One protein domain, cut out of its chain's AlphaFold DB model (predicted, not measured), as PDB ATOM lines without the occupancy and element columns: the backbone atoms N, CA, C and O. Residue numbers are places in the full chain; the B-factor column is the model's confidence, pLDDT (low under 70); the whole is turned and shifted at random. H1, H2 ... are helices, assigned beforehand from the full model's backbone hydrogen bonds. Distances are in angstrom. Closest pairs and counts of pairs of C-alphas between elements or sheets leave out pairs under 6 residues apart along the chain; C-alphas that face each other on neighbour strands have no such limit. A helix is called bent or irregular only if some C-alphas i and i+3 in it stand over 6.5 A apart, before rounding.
ATOM      1  N   GLU A 168      16.503 -47.773  63.375       66.06
ATOM      2  CA  GLU A 168      15.747 -46.661  62.799       66.06
ATOM      3  C   GLU A 168      16.528 -45.342  62.704       66.06
ATOM      4  O   GLU A 168      16.273 -44.555  61.796       66.06
ATOM      5  N   LEU A 169      17.512 -45.111  63.581       71.12
ATOM      6  CA  LEU A 169      18.371 -43.924  63.559       71.12
ATOM      7  C   LEU A 169      19.843 -44.248  63.222       71.12
ATOM      8  O   LEU A 169      20.720 -43.386  63.329       71.12
ATOM      9  N   ALA A 170      20.140 -45.472  62.772       71.25
ATOM     10  CA  ALA A 170      21.499 -45.924  62.474       71.25
ATOM     11  C   ALA A 170      22.110 -45.184  61.273       71.25
ATOM     12  O   ALA A 170      23.329 -45.084  61.159       71.25
ATOM     13  N   ALA A 171      21.266 -44.624  60.405       79.75
ATOM     14  CA  ALA A 171      21.694 -43.834  59.258       79.75
ATOM     15  C   ALA A 171      22.229 -42.439  59.638       79.75
ATOM     16  O   ALA A 171      22.946 -41.833  58.848       79.75
ATOM     17  N   PHE A 172      21.908 -41.932  60.833       83.06
ATOM     18  CA  PHE A 172      22.351 -40.615  61.300       83.06
ATOM     19  C   PHE A 172      23.732 -40.704  61.952       83.06
ATOM     20  O   PHE A 172      24.083 -41.726  62.549       83.06
ATOM     21  N   THR A 173      24.495 -39.614  61.893       82.25
ATOM     22  CA  THR A 173      25.747 -39.468  62.657       82.25
ATOM     23  C   THR A 173      25.484 -39.613  64.166       82.25
ATOM     24  O   THR A 173      24.378 -39.278  64.597       82.25
ATOM     25  N   PRO A 174      26.452 -40.081  64.986       76.19
ATOM     26  CA  PRO A 174      26.253 -40.278  66.429       76.19
ATOM     27  C   PRO A 174      25.636 -39.050  67.100       76.19
ATOM     28  O   PRO A 174      24.544 -39.130  67.661       76.19
ATOM     29  N   GLN A 175      26.243 -37.882  66.889       80.06
ATOM     30  CA  GLN A 175      25.743 -36.615  67.399       80.06
ATOM     31  C   GLN A 175      24.261 -36.373  67.050       80.06
ATOM     32  O   GLN A 175      23.459 -36.076  67.927       80.06
ATOM     33  N   VAL A 176      23.842 -36.522  65.793       86.38
ATOM     34  CA  VAL A 176      22.445 -36.252  65.398       86.38
ATOM     35  C   VAL A 176      21.498 -37.346  65.881       86.38
ATOM     36  O   VAL A 176      20.386 -37.049  66.311       86.38
ATOM     37  N   ARG A 177      21.954 -38.598  65.898       84.31
ATOM     38  CA  ARG A 177      21.210 -39.747  66.414       84.31
ATOM     39  C   ARG A 177      20.812 -39.558  67.873       84.31
ATOM     40  O   ARG A 177      19.643 -39.734  68.209       84.31
ATOM     41  N   TYR A 178      21.759 -39.163  68.722       79.69
ATOM     42  CA  TYR A 178      21.493 -38.919  70.138       79.69
ATOM     43  C   TYR A 178      20.577 -37.713  70.355       79.69
ATOM     44  O   TYR A 178      19.670 -37.769  71.184       79.69
ATOM     45  N   GLY A 179      20.751 -36.645  69.570       86.69
ATOM     46  CA  GLY A 179      19.854 -35.489  69.607       86.69
ATOM     47  C   GLY A 179      18.416 -35.836  69.204       86.69
ATOM     48  O   GLY A 179      17.473 -35.401  69.864       86.69
ATOM     49  N   LEU A 180      18.247 -36.658  68.163       87.25
ATOM     50  CA  LEU A 180      16.945 -37.160  67.715       87.25
ATOM     51  C   LEU A 180      16.283 -38.047  68.762       87.25
ATOM     52  O   LEU A 180      15.111 -37.851  69.072       87.25
ATOM     53  N   PHE A 181      17.041 -38.978  69.339       83.00
ATOM     54  CA  PHE A 181      16.551 -39.845  70.403       83.00
ATOM     55  C   PHE A 181      16.068 -39.035  71.617       83.00
ATOM     56  O   PHE A 181      14.949 -39.237  72.085       83.00
ATOM     57  N   ALA A 182      16.862 -38.057  72.068       83.25
ATOM     58  CA  ALA A 182      16.508 -37.175  73.181       83.25
ATOM     59  C   ALA A 182      15.204 -36.404  72.930       83.25
ATOM     60  O   ALA A 182      14.367 -36.257  73.824       83.25
ATOM     61  N   LEU A 183      15.049 -35.892  71.707       88.38
ATOM     62  CA  LEU A 183      13.883 -35.118  71.308       88.38
ATOM     63  C   LEU A 183      12.633 -36.001  71.221       88.38
ATOM     64  O   LEU A 183      11.601 -35.633  71.777       88.38
ATOM     65  N   LEU A 184      12.735 -37.181  70.604       86.50
ATOM     66  CA  LEU A 184      11.640 -38.153  70.535       86.50
ATOM     67  C   LEU A 184      11.179 -38.573  71.933       86.50
ATOM     68  O   LEU A 184       9.992 -38.473  72.232       86.50
ATOM     69  N   GLN A 185      12.115 -38.930  72.818       79.25
ATOM     70  CA  GLN A 185      11.800 -39.310  74.195       79.25
ATOM     71  C   GLN A 185      11.086 -38.178  74.951       79.25
ATOM     72  O   GLN A 185      10.158 -38.426  75.722       79.25
ATOM     73  N   HIS A 186      11.495 -36.921  74.738       83.38
ATOM     74  CA  HIS A 186      10.831 -35.770  75.352       83.38
ATOM     75  C   HIS A 186       9.404 -35.586  74.828       83.38
ATOM     76  O   HIS A 186       8.492 -35.373  75.627       83.38
ATOM     77  N   LEU A 187       9.199 -35.665  73.512       85.44
ATOM     78  CA  LEU A 187       7.881 -35.487  72.899       85.44
ATOM     79  C   LEU A 187       6.918 -36.605  73.317       85.44
ATOM     80  O   LEU A 187       5.802 -36.324  73.744       85.44
ATOM     81  N   GLU A 188       7.364 -37.858  73.286       81.44
ATOM     82  CA  GLU A 188       6.558 -39.012  73.699       81.44
ATOM     83  C   GLU A 188       6.249 -38.971  75.202       81.44
ATOM     84  O   GLU A 188       5.089 -39.082  75.598       81.44
ATOM     85  N   GLY A 189       7.253 -38.700  76.041       72.88
ATOM     86  CA  GLY A 189       7.087 -38.597  77.495       72.88
ATOM     87  C   GLY A 189       6.240 -37.408  77.962       72.88
ATOM     88  O   GLY A 189       5.802 -37.380  79.109       72.88
ATOM     89  N   SER A 190       5.989 -36.428  77.089       79.44
ATOM     90  CA  SER A 190       5.085 -35.295  77.341       79.44
ATOM     91  C   SER A 190       3.734 -35.422  76.625       79.44
ATOM     92  O   SER A 190       2.945 -34.478  76.649       79.44
ATOM     93  N   GLY A 191       3.444 -36.570  75.999       83.19
ATOM     94  CA  GLY A 191       2.183 -36.827  75.295       83.19
ATOM     95  C   GLY A 191       2.035 -36.093  73.955       83.19
ATOM     96  O   GLY A 191       0.945 -36.052  73.387       83.19
ATOM     97  N   GLN A 192       3.113 -35.516  73.417       87.56
ATOM     98  CA  GLN A 192       3.133 -34.764  72.158       87.56
ATOM     99  C   GLN A 192       3.324 -35.689  70.943       87.56
ATOM    100  O   GLN A 192       4.200 -35.474  70.104       87.56
ATOM    101  N   HIS A 193       2.484 -36.720  70.827       88.44
ATOM    102  CA  HIS A 193       2.603 -37.753  69.788       88.44
ATOM    103  C   HIS A 193       2.558 -37.184  68.358       88.44
ATOM    104  O   HIS A 193       3.340 -37.598  67.510       88.44
ATOM    105  N   VAL A 194       1.741 -36.152  68.112       92.88
ATOM    106  CA  VAL A 194       1.651 -35.488  66.794       92.88
ATOM    107  C   VAL A 194       2.979 -34.840  66.385       92.88
ATOM    108  O   VAL A 194       3.377 -34.908  65.223       92.88
ATOM    109  N   LEU A 195       3.685 -34.217  67.333       91.81
ATOM    110  CA  LEU A 195       4.997 -33.623  67.071       91.81
ATOM    111  C   LEU A 195       6.074 -34.697  66.903       91.81
ATOM    112  O   LEU A 195       6.966 -34.520  66.078       91.81
ATOM    113  N   ALA A 196       5.979 -35.809  67.638       88.19
ATOM    114  CA  ALA A 196       6.876 -36.948  67.461       88.19
ATOM    115  C   ALA A 196       6.740 -37.552  66.052       88.19
ATOM    116  O   ALA A 196       7.748 -37.758  65.377       88.19
ATOM    117  N   ASP A 197       5.513 -37.739  65.558       89.19
ATOM    118  CA  ASP A 197       5.259 -38.214  64.192       89.19
ATOM    119  C   ASP A 197       5.769 -37.220  63.141       89.19
ATOM    120  O   ASP A 197       6.416 -37.610  62.165       89.19
ATOM    121  N   LYS A 198       5.546 -35.917  63.366       92.88
ATOM    122  CA  LYS A 198       6.061 -34.855  62.489       92.88
ATOM    123  C   LYS A 198       7.589 -34.845  62.441       92.88
ATOM    124  O   LYS A 198       8.158 -34.684  61.363       92.88
ATOM    125  N   LEU A 199       8.249 -35.044  63.582       91.56
ATOM    126  CA  LEU A 199       9.699 -35.182  63.647       91.56
ATOM    127  C   LEU A 199      10.149 -36.394  62.835       91.56
ATOM    128  O   LEU A 199      10.952 -36.226  61.923       91.56
ATOM    129  N   ARG A 200       9.587 -37.585  63.093       87.81
ATOM    130  CA  ARG A 200       9.932 -38.822  62.365       87.81
ATOM    131  C   ARG A 200       9.782 -38.659  60.849       87.81
ATOM    132  O   ARG A 200      10.645 -39.119  60.110       87.81
ATOM    133  N   ALA A 201       8.742 -37.960  60.390       89.00
ATOM    134  CA  ALA A 201       8.516 -37.685  58.970       89.00
ATOM    135  C   ALA A 201       9.507 -36.675  58.358       89.00
ATOM    136  O   ALA A 201       9.782 -36.738  57.160       89.00
ATOM    137  N   ALA A 202      10.031 -35.736  59.150       88.75
ATOM    138  CA  ALA A 202      10.954 -34.701  58.681       88.75
ATOM    139  C   ALA A 202      12.423 -35.158  58.644       88.75
ATOM    140  O   ALA A 202      13.222 -34.598  57.890       88.75
ATOM    141  N   CYS A 203      12.787 -36.143  59.468       87.12
ATOM    142  CA  CYS A 203      14.167 -36.585  59.648       87.12
ATOM    143  C   CYS A 203      14.752 -37.209  58.373       87.12
ATOM    144  O   CYS A 203      14.166 -38.125  57.797       87.12
ATOM    145  N   GLN A 204      15.948 -36.768  57.974       86.00
ATOM    146  CA  GLN A 204      16.709 -37.344  56.858       86.00
ATOM    147  C   GLN A 204      18.141 -37.692  57.294       86.00
ATOM    148  O   GLN A 204      18.700 -36.963  58.112       86.00
ATOM    149  N   PRO A 205      18.764 -38.770  56.773       83.75
ATOM    150  CA  PRO A 205      20.085 -39.234  57.226       83.75
ATOM    151  C   PRO A 205      21.217 -38.196  57.169       83.75
ATOM    152  O   PRO A 205      22.190 -38.308  57.909       83.75
ATOM    153  N   ASP A 206      21.097 -37.198  56.293       88.75
ATOM    154  CA  ASP A 206      22.043 -36.095  56.106       88.75
ATOM    155  C   ASP A 206      21.821 -34.922  57.076       88.75
ATOM    156  O   ASP A 206      22.553 -33.931  57.021       88.75
ATOM    157  N   TRP A 207      20.839 -35.022  57.979       90.44
ATOM    158  CA  TRP A 207      20.613 -34.022  59.012       90.44
ATOM    159  C   TRP A 207      21.882 -33.774  59.814       90.44
ATOM    160  O   TRP A 207      22.571 -34.697  60.248       90.44
ATOM    161  N   ALA A 208      22.133 -32.494  60.064       89.88
ATOM    162  CA  ALA A 208      23.147 -32.006  60.971       89.88
ATOM    163  C   ALA A 208      22.495 -31.441  62.241       89.88
ATOM    164  O   ALA A 208      21.273 -31.308  62.367       89.88
ATOM    165  N   ARG A 209      23.335 -31.033  63.196       89.19
ATOM    166  CA  ARG A 209      22.894 -30.375  64.432       89.19
ATOM    167  C   ARG A 209      21.974 -29.175  64.171       89.19
ATOM    168  O   ARG A 209      21.043 -28.960  64.941       89.19
ATOM    169  N   GLN A 210      22.198 -28.399  63.108       91.81
ATOM    170  CA  GLN A 210      21.358 -27.234  62.811       91.81
ATOM    171  C   GLN A 210      19.910 -27.620  62.480       91.81
ATOM    172  O   GLN A 210      18.999 -26.903  62.880       91.81
ATOM    173  N   ASN A 211      19.682 -28.751  61.802       94.06
ATOM    174  CA  ASN A 211      18.337 -29.209  61.437       94.06
ATOM    175  C   ASN A 211      17.512 -29.559  62.679       94.06
ATOM    176  O   ASN A 211      16.371 -29.125  62.814       94.06
ATOM    177  N   LEU A 212      18.136 -30.267  63.625       89.81
ATOM    178  CA  LEU A 212      17.562 -30.566  64.934       89.81
ATOM    179  C   LEU A 212      17.175 -29.289  65.694       89.81
ATOM    180  O   LEU A 212      16.078 -29.203  66.241       89.81
ATOM    181  N   TRP A 213      18.056 -28.282  65.698       91.94
ATOM    182  CA  TRP A 213      17.798 -27.017  66.389       91.94
ATOM    183  C   TRP A 213      16.659 -26.247  65.725       91.94
ATOM    184  O   TRP A 213      15.774 -25.756  66.417       91.94
ATOM    185  N   ALA A 214      16.645 -26.197  64.393       94.12
ATOM    186  CA  ALA A 214      15.587 -25.544  63.636       94.12
ATOM    187  C   ALA A 214      14.221 -26.208  63.867       94.12
ATOM    188  O   ALA A 214      13.225 -25.505  64.008       94.12
ATOM    189  N   PHE A 215      14.163 -27.542  63.955       94.50
ATOM    190  CA  PHE A 215      12.916 -28.239  64.271       94.50
ATOM    191  C   PHE A 215      12.385 -27.826  65.647       94.50
ATOM    192  O   PHE A 215      11.225 -27.442  65.761       94.50
ATOM    193  N   VAL A 216      13.234 -27.834  66.681       93.69
ATOM    194  CA  VAL A 216      12.827 -27.405  68.031       93.69
ATOM    195  C   VAL A 216      12.348 -25.958  68.017       93.69
ATOM    196  O   VAL A 216      11.277 -25.668  68.538       93.69
ATOM    197  N   GLN A 217      13.101 -25.064  67.376       94.31
ATOM    198  CA  GLN A 217      12.767 -23.645  67.309       94.31
ATOM    199  C   GLN A 217      11.407 -23.378  66.652       94.31
ATOM    200  O   GLN A 217      10.689 -22.487  67.099       94.31
ATOM    201  N   ASN A 218      11.076 -24.123  65.595       94.00
ATOM    202  CA  ASN A 218       9.899 -23.854  64.772       94.00
ATOM    203  C   ASN A 218       8.648 -24.617  65.224       94.00
ATOM    204  O   ASN A 218       7.540 -24.146  64.987       94.00
ATOM    205  N   GLU A 219       8.812 -25.802  65.816       94.62
ATOM    206  CA  GLU A 219       7.710 -26.753  66.019       94.62
ATOM    207  C   GLU A 219       7.406 -27.034  67.491       94.62
ATOM    208  O   GLU A 219       6.265 -27.340  67.840       94.62
ATOM    209  N   VAL A 220       8.408 -26.954  68.368       93.12
ATOM    210  CA  VAL A 220       8.226 -27.227  69.798       93.12
ATOM    211  C   VAL A 220       7.756 -25.945  70.497       93.12
ATOM    212  O   VAL A 220       8.287 -24.875  70.193       93.12
ATOM    213  N   PRO A 221       6.806 -26.011  71.451       92.62
ATOM    214  CA  PRO A 221       6.377 -24.835  72.206       92.62
ATOM    215  C   PRO A 221       7.538 -24.134  72.929       92.62
ATOM    216  O   PRO A 221       8.408 -24.794  73.510       92.62
ATOM    217  N   GLU A 222       7.549 -22.800  72.902       91.50
ATOM    218  CA  GLU A 222       8.662 -21.964  73.383       91.50
ATOM    219  C   GLU A 222       8.981 -22.212  74.865       91.50
ATOM    220  O   GLU A 222      10.145 -22.290  75.259       91.50
ATOM    221  N   GLU A 223       7.959 -22.469  75.684       91.69
ATOM    222  CA  GLU A 223       8.111 -22.793  77.101       91.69
ATOM    223  C   GLU A 223       8.910 -24.085  77.359       91.69
ATOM    224  O   GLU A 223       9.429 -24.291  78.458       91.69
ATOM    225  N   GLN A 224       9.052 -24.954  76.353       88.88
ATOM    226  CA  GLN A 224       9.813 -26.200  76.449       88.88
ATOM    227  C   GLN A 224      11.231 -26.085  75.883       88.88
ATOM    228  O   GLN A 224      12.060 -26.958  76.162       88.88
ATOM    229  N   HIS A 225      11.540 -25.024  75.125       91.25
ATOM    230  CA  HIS A 225      12.805 -24.877  74.394       91.25
ATOM    231  C   HIS A 225      14.016 -25.067  75.298       91.25
ATOM    232  O   HIS A 225      14.904 -25.852  74.978       91.25
ATOM    233  N   GLN A 226      14.040 -24.410  76.460       87.06
ATOM    234  CA  GLN A 226      15.170 -24.507  77.385       87.06
ATOM    235  C   GLN A 226      15.443 -25.958  77.819       87.06
ATOM    236  O   GLN A 226      16.591 -26.401  77.810       87.06
ATOM    237  N   SER A 227      14.393 -26.704  78.173       82.69
ATOM    238  CA  SER A 227      14.496 -28.102  78.614       82.69
ATOM    239  C   SER A 227      14.947 -29.013  77.474       82.69
ATOM    240  O   SER A 227      15.853 -29.830  77.647       82.69
ATOM    241  N   VAL A 228      14.362 -28.832  76.289       87.44
ATOM    242  CA  VAL A 228      14.651 -29.641  75.102       87.44
ATOM    243  C   VAL A 228      16.075 -29.411  74.605       87.44
ATOM    244  O   VAL A 228      16.828 -30.374  74.464       87.44
ATOM    245  N   TYR A 229      16.492 -28.154  74.429       89.94
ATOM    246  CA  TYR A 229      17.860 -27.837  74.013       89.94
ATOM    247  C   TYR A 229      18.897 -28.342  75.008       89.94
ATOM    248  O   TYR A 229      19.937 -28.847  74.593       89.94
ATOM    249  N   TYR A 230      18.621 -28.231  76.310       83.56
ATOM    250  CA  TYR A 230      19.513 -28.753  77.339       83.56
ATOM    251  C   TYR A 230      19.665 -30.276  77.236       83.56
ATOM    252  O   TYR A 230      20.791 -30.768  77.195       83.56
ATOM    253  N   LYS A 231      18.551 -31.019  77.143       80.38
ATOM    254  CA  LYS A 231      18.569 -32.484  76.998       80.38
ATOM    255  C   LYS A 231      19.301 -32.908  75.729       80.38
ATOM    256  O   LYS A 231      20.218 -33.716  75.806       80.38
ATOM    257  N   MET A 232      18.964 -32.312  74.585       87.25
ATOM    258  CA  MET A 232      19.624 -32.617  73.314       87.25
ATOM    259  C   MET A 232      21.120 -32.312  73.382       87.25
ATOM    260  O   MET A 232      21.933 -33.175  73.084       87.25
ATOM    261  N   ALA A 233      21.520 -31.130  73.852       83.62
ATOM    262  CA  ALA A 233      22.934 -30.776  73.963       83.62
ATOM    263  C   ALA A 233      23.723 -31.658  74.945       83.62
ATOM    264  O   ALA A 233      24.949 -31.699  74.847       83.62
ATOM    265  N   LEU A 234      23.059 -32.311  75.903       77.00
ATOM    266  CA  LEU A 234      23.675 -33.288  76.799       77.00
ATOM    267  C   LEU A 234      23.918 -34.619  76.076       77.00
ATOM    268  O   LEU A 234      25.034 -35.127  76.113       77.00
ATOM    269  N   GLU A 235      22.896 -35.149  75.401       73.69
ATOM    270  CA  GLU A 235      22.965 -36.433  74.687       73.69
ATOM    271  C   GLU A 235      23.918 -36.372  73.487       73.69
ATOM    272  O   GLU A 235      24.661 -37.303  73.211       73.69
ATOM    273  N   MET A 236      23.982 -35.226  72.816       79.75
ATOM    274  CA  MET A 236      24.832 -34.992  71.643       79.75
ATOM    275  C   MET A 236      26.331 -34.848  71.943       79.75
ATOM    276  O   MET A 236      27.094 -34.501  71.044       79.75
ATOM    277  N   ARG A 237      26.743 -35.032  73.205       74.25
ATOM    278  CA  ARG A 237      28.153 -35.107  73.633       74.25
ATOM    279  C   ARG A 237      28.666 -36.541  73.720       74.25
ATOM    280  O   ARG A 237      29.838 -36.735  74.021       74.25
TER     281      ARG A 237
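AT A GLANCE: This is residues 168 to 237 of the 239 residues of the protein "Sulfatase" of Klebsiella oxytoca (UniProt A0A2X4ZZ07). The model is a compact bundle of four helices running up and down, each against the one before it in the chain, with two helical hairpins, H1 with H2 and H3 with H4, packed together. H1 is the hub and touches the other three, while H2 and H4 lie at opposite sides of the bundle and stay apart. The printed part has 70 residues with four named helices in the order H1, H2, H3, H4 and no named strand, and its class is all helix. It is compact, with a radius of gyration of the C-alphas of 10.8 A, and its rounded outline spans 29 by 23 by 19 A.

HOW THE PARTS SIT: The hub is H1, residues 174 to 189. H4, residues 222 to 235, touches H1 with 15 pairs of C-alphas within 8 A, the closest being those of Gly 179 and Met 232 at 4.7 A. These two helices run opposite ways at a steep tilt of 43 degrees. H2, residues 193 to 202, forms a helical hairpin with H1, opposite ways at a shallow tilt of 24 degrees. H1 touches H2 with residues 184 to 188 alone, and the closest C-alphas, of Leu 187 and Ala 196, are 5.7 A apart. H3, residues 209 to 219, runs the same way as H1 at a shallow tilt of 22 degrees. H1 touches H3 with residues 175 to 180 alone, and the closest C-alphas, of Val 176 and Arg 209, are 6.0 A apart. H3 and H4 form the other helical hairpin, opposite ways at a shallow tilt of 22 degrees. H4 touches H3 with residues 225 to 229 alone, the closest C-alphas being those of Val 216 and His 225 at 6.8 A. H2 and H3 are close but not clearly touching, with the closest C-alphas, of Leu 195 and Glu 219, at 7.5 A. H2 and H4 are apart. Every O i to N i+4 pair is within hydrogen-bond range in H1, H2 and H3, against 8 of 10 in H4.

IN THESE COORDINATES: H1 begins at C-alpha 174, at (26.253, -40.278, 66.429), and is 22.2 A long from first to last C-alpha. H2 is 14.2 A long and H3 15.7 A. H4 is 20.4 A long, ends at C-alpha 235, at (22.965, -36.433, 74.687), and is irregular: C-alphas 223 and 226 are 7.3 A apart.

THE WHOLE: The two C-alphas farthest apart, of Ala 171 and Glu 223, are 30.8 A from each other. The printed part has no cut. The links H1 to H2 and H3 to H4 are tight, and the link H2 to H3 is short, with 6 residues. The mean pLDDT of the printed part is 85.9, and residue 168 is the one printed residue under 70.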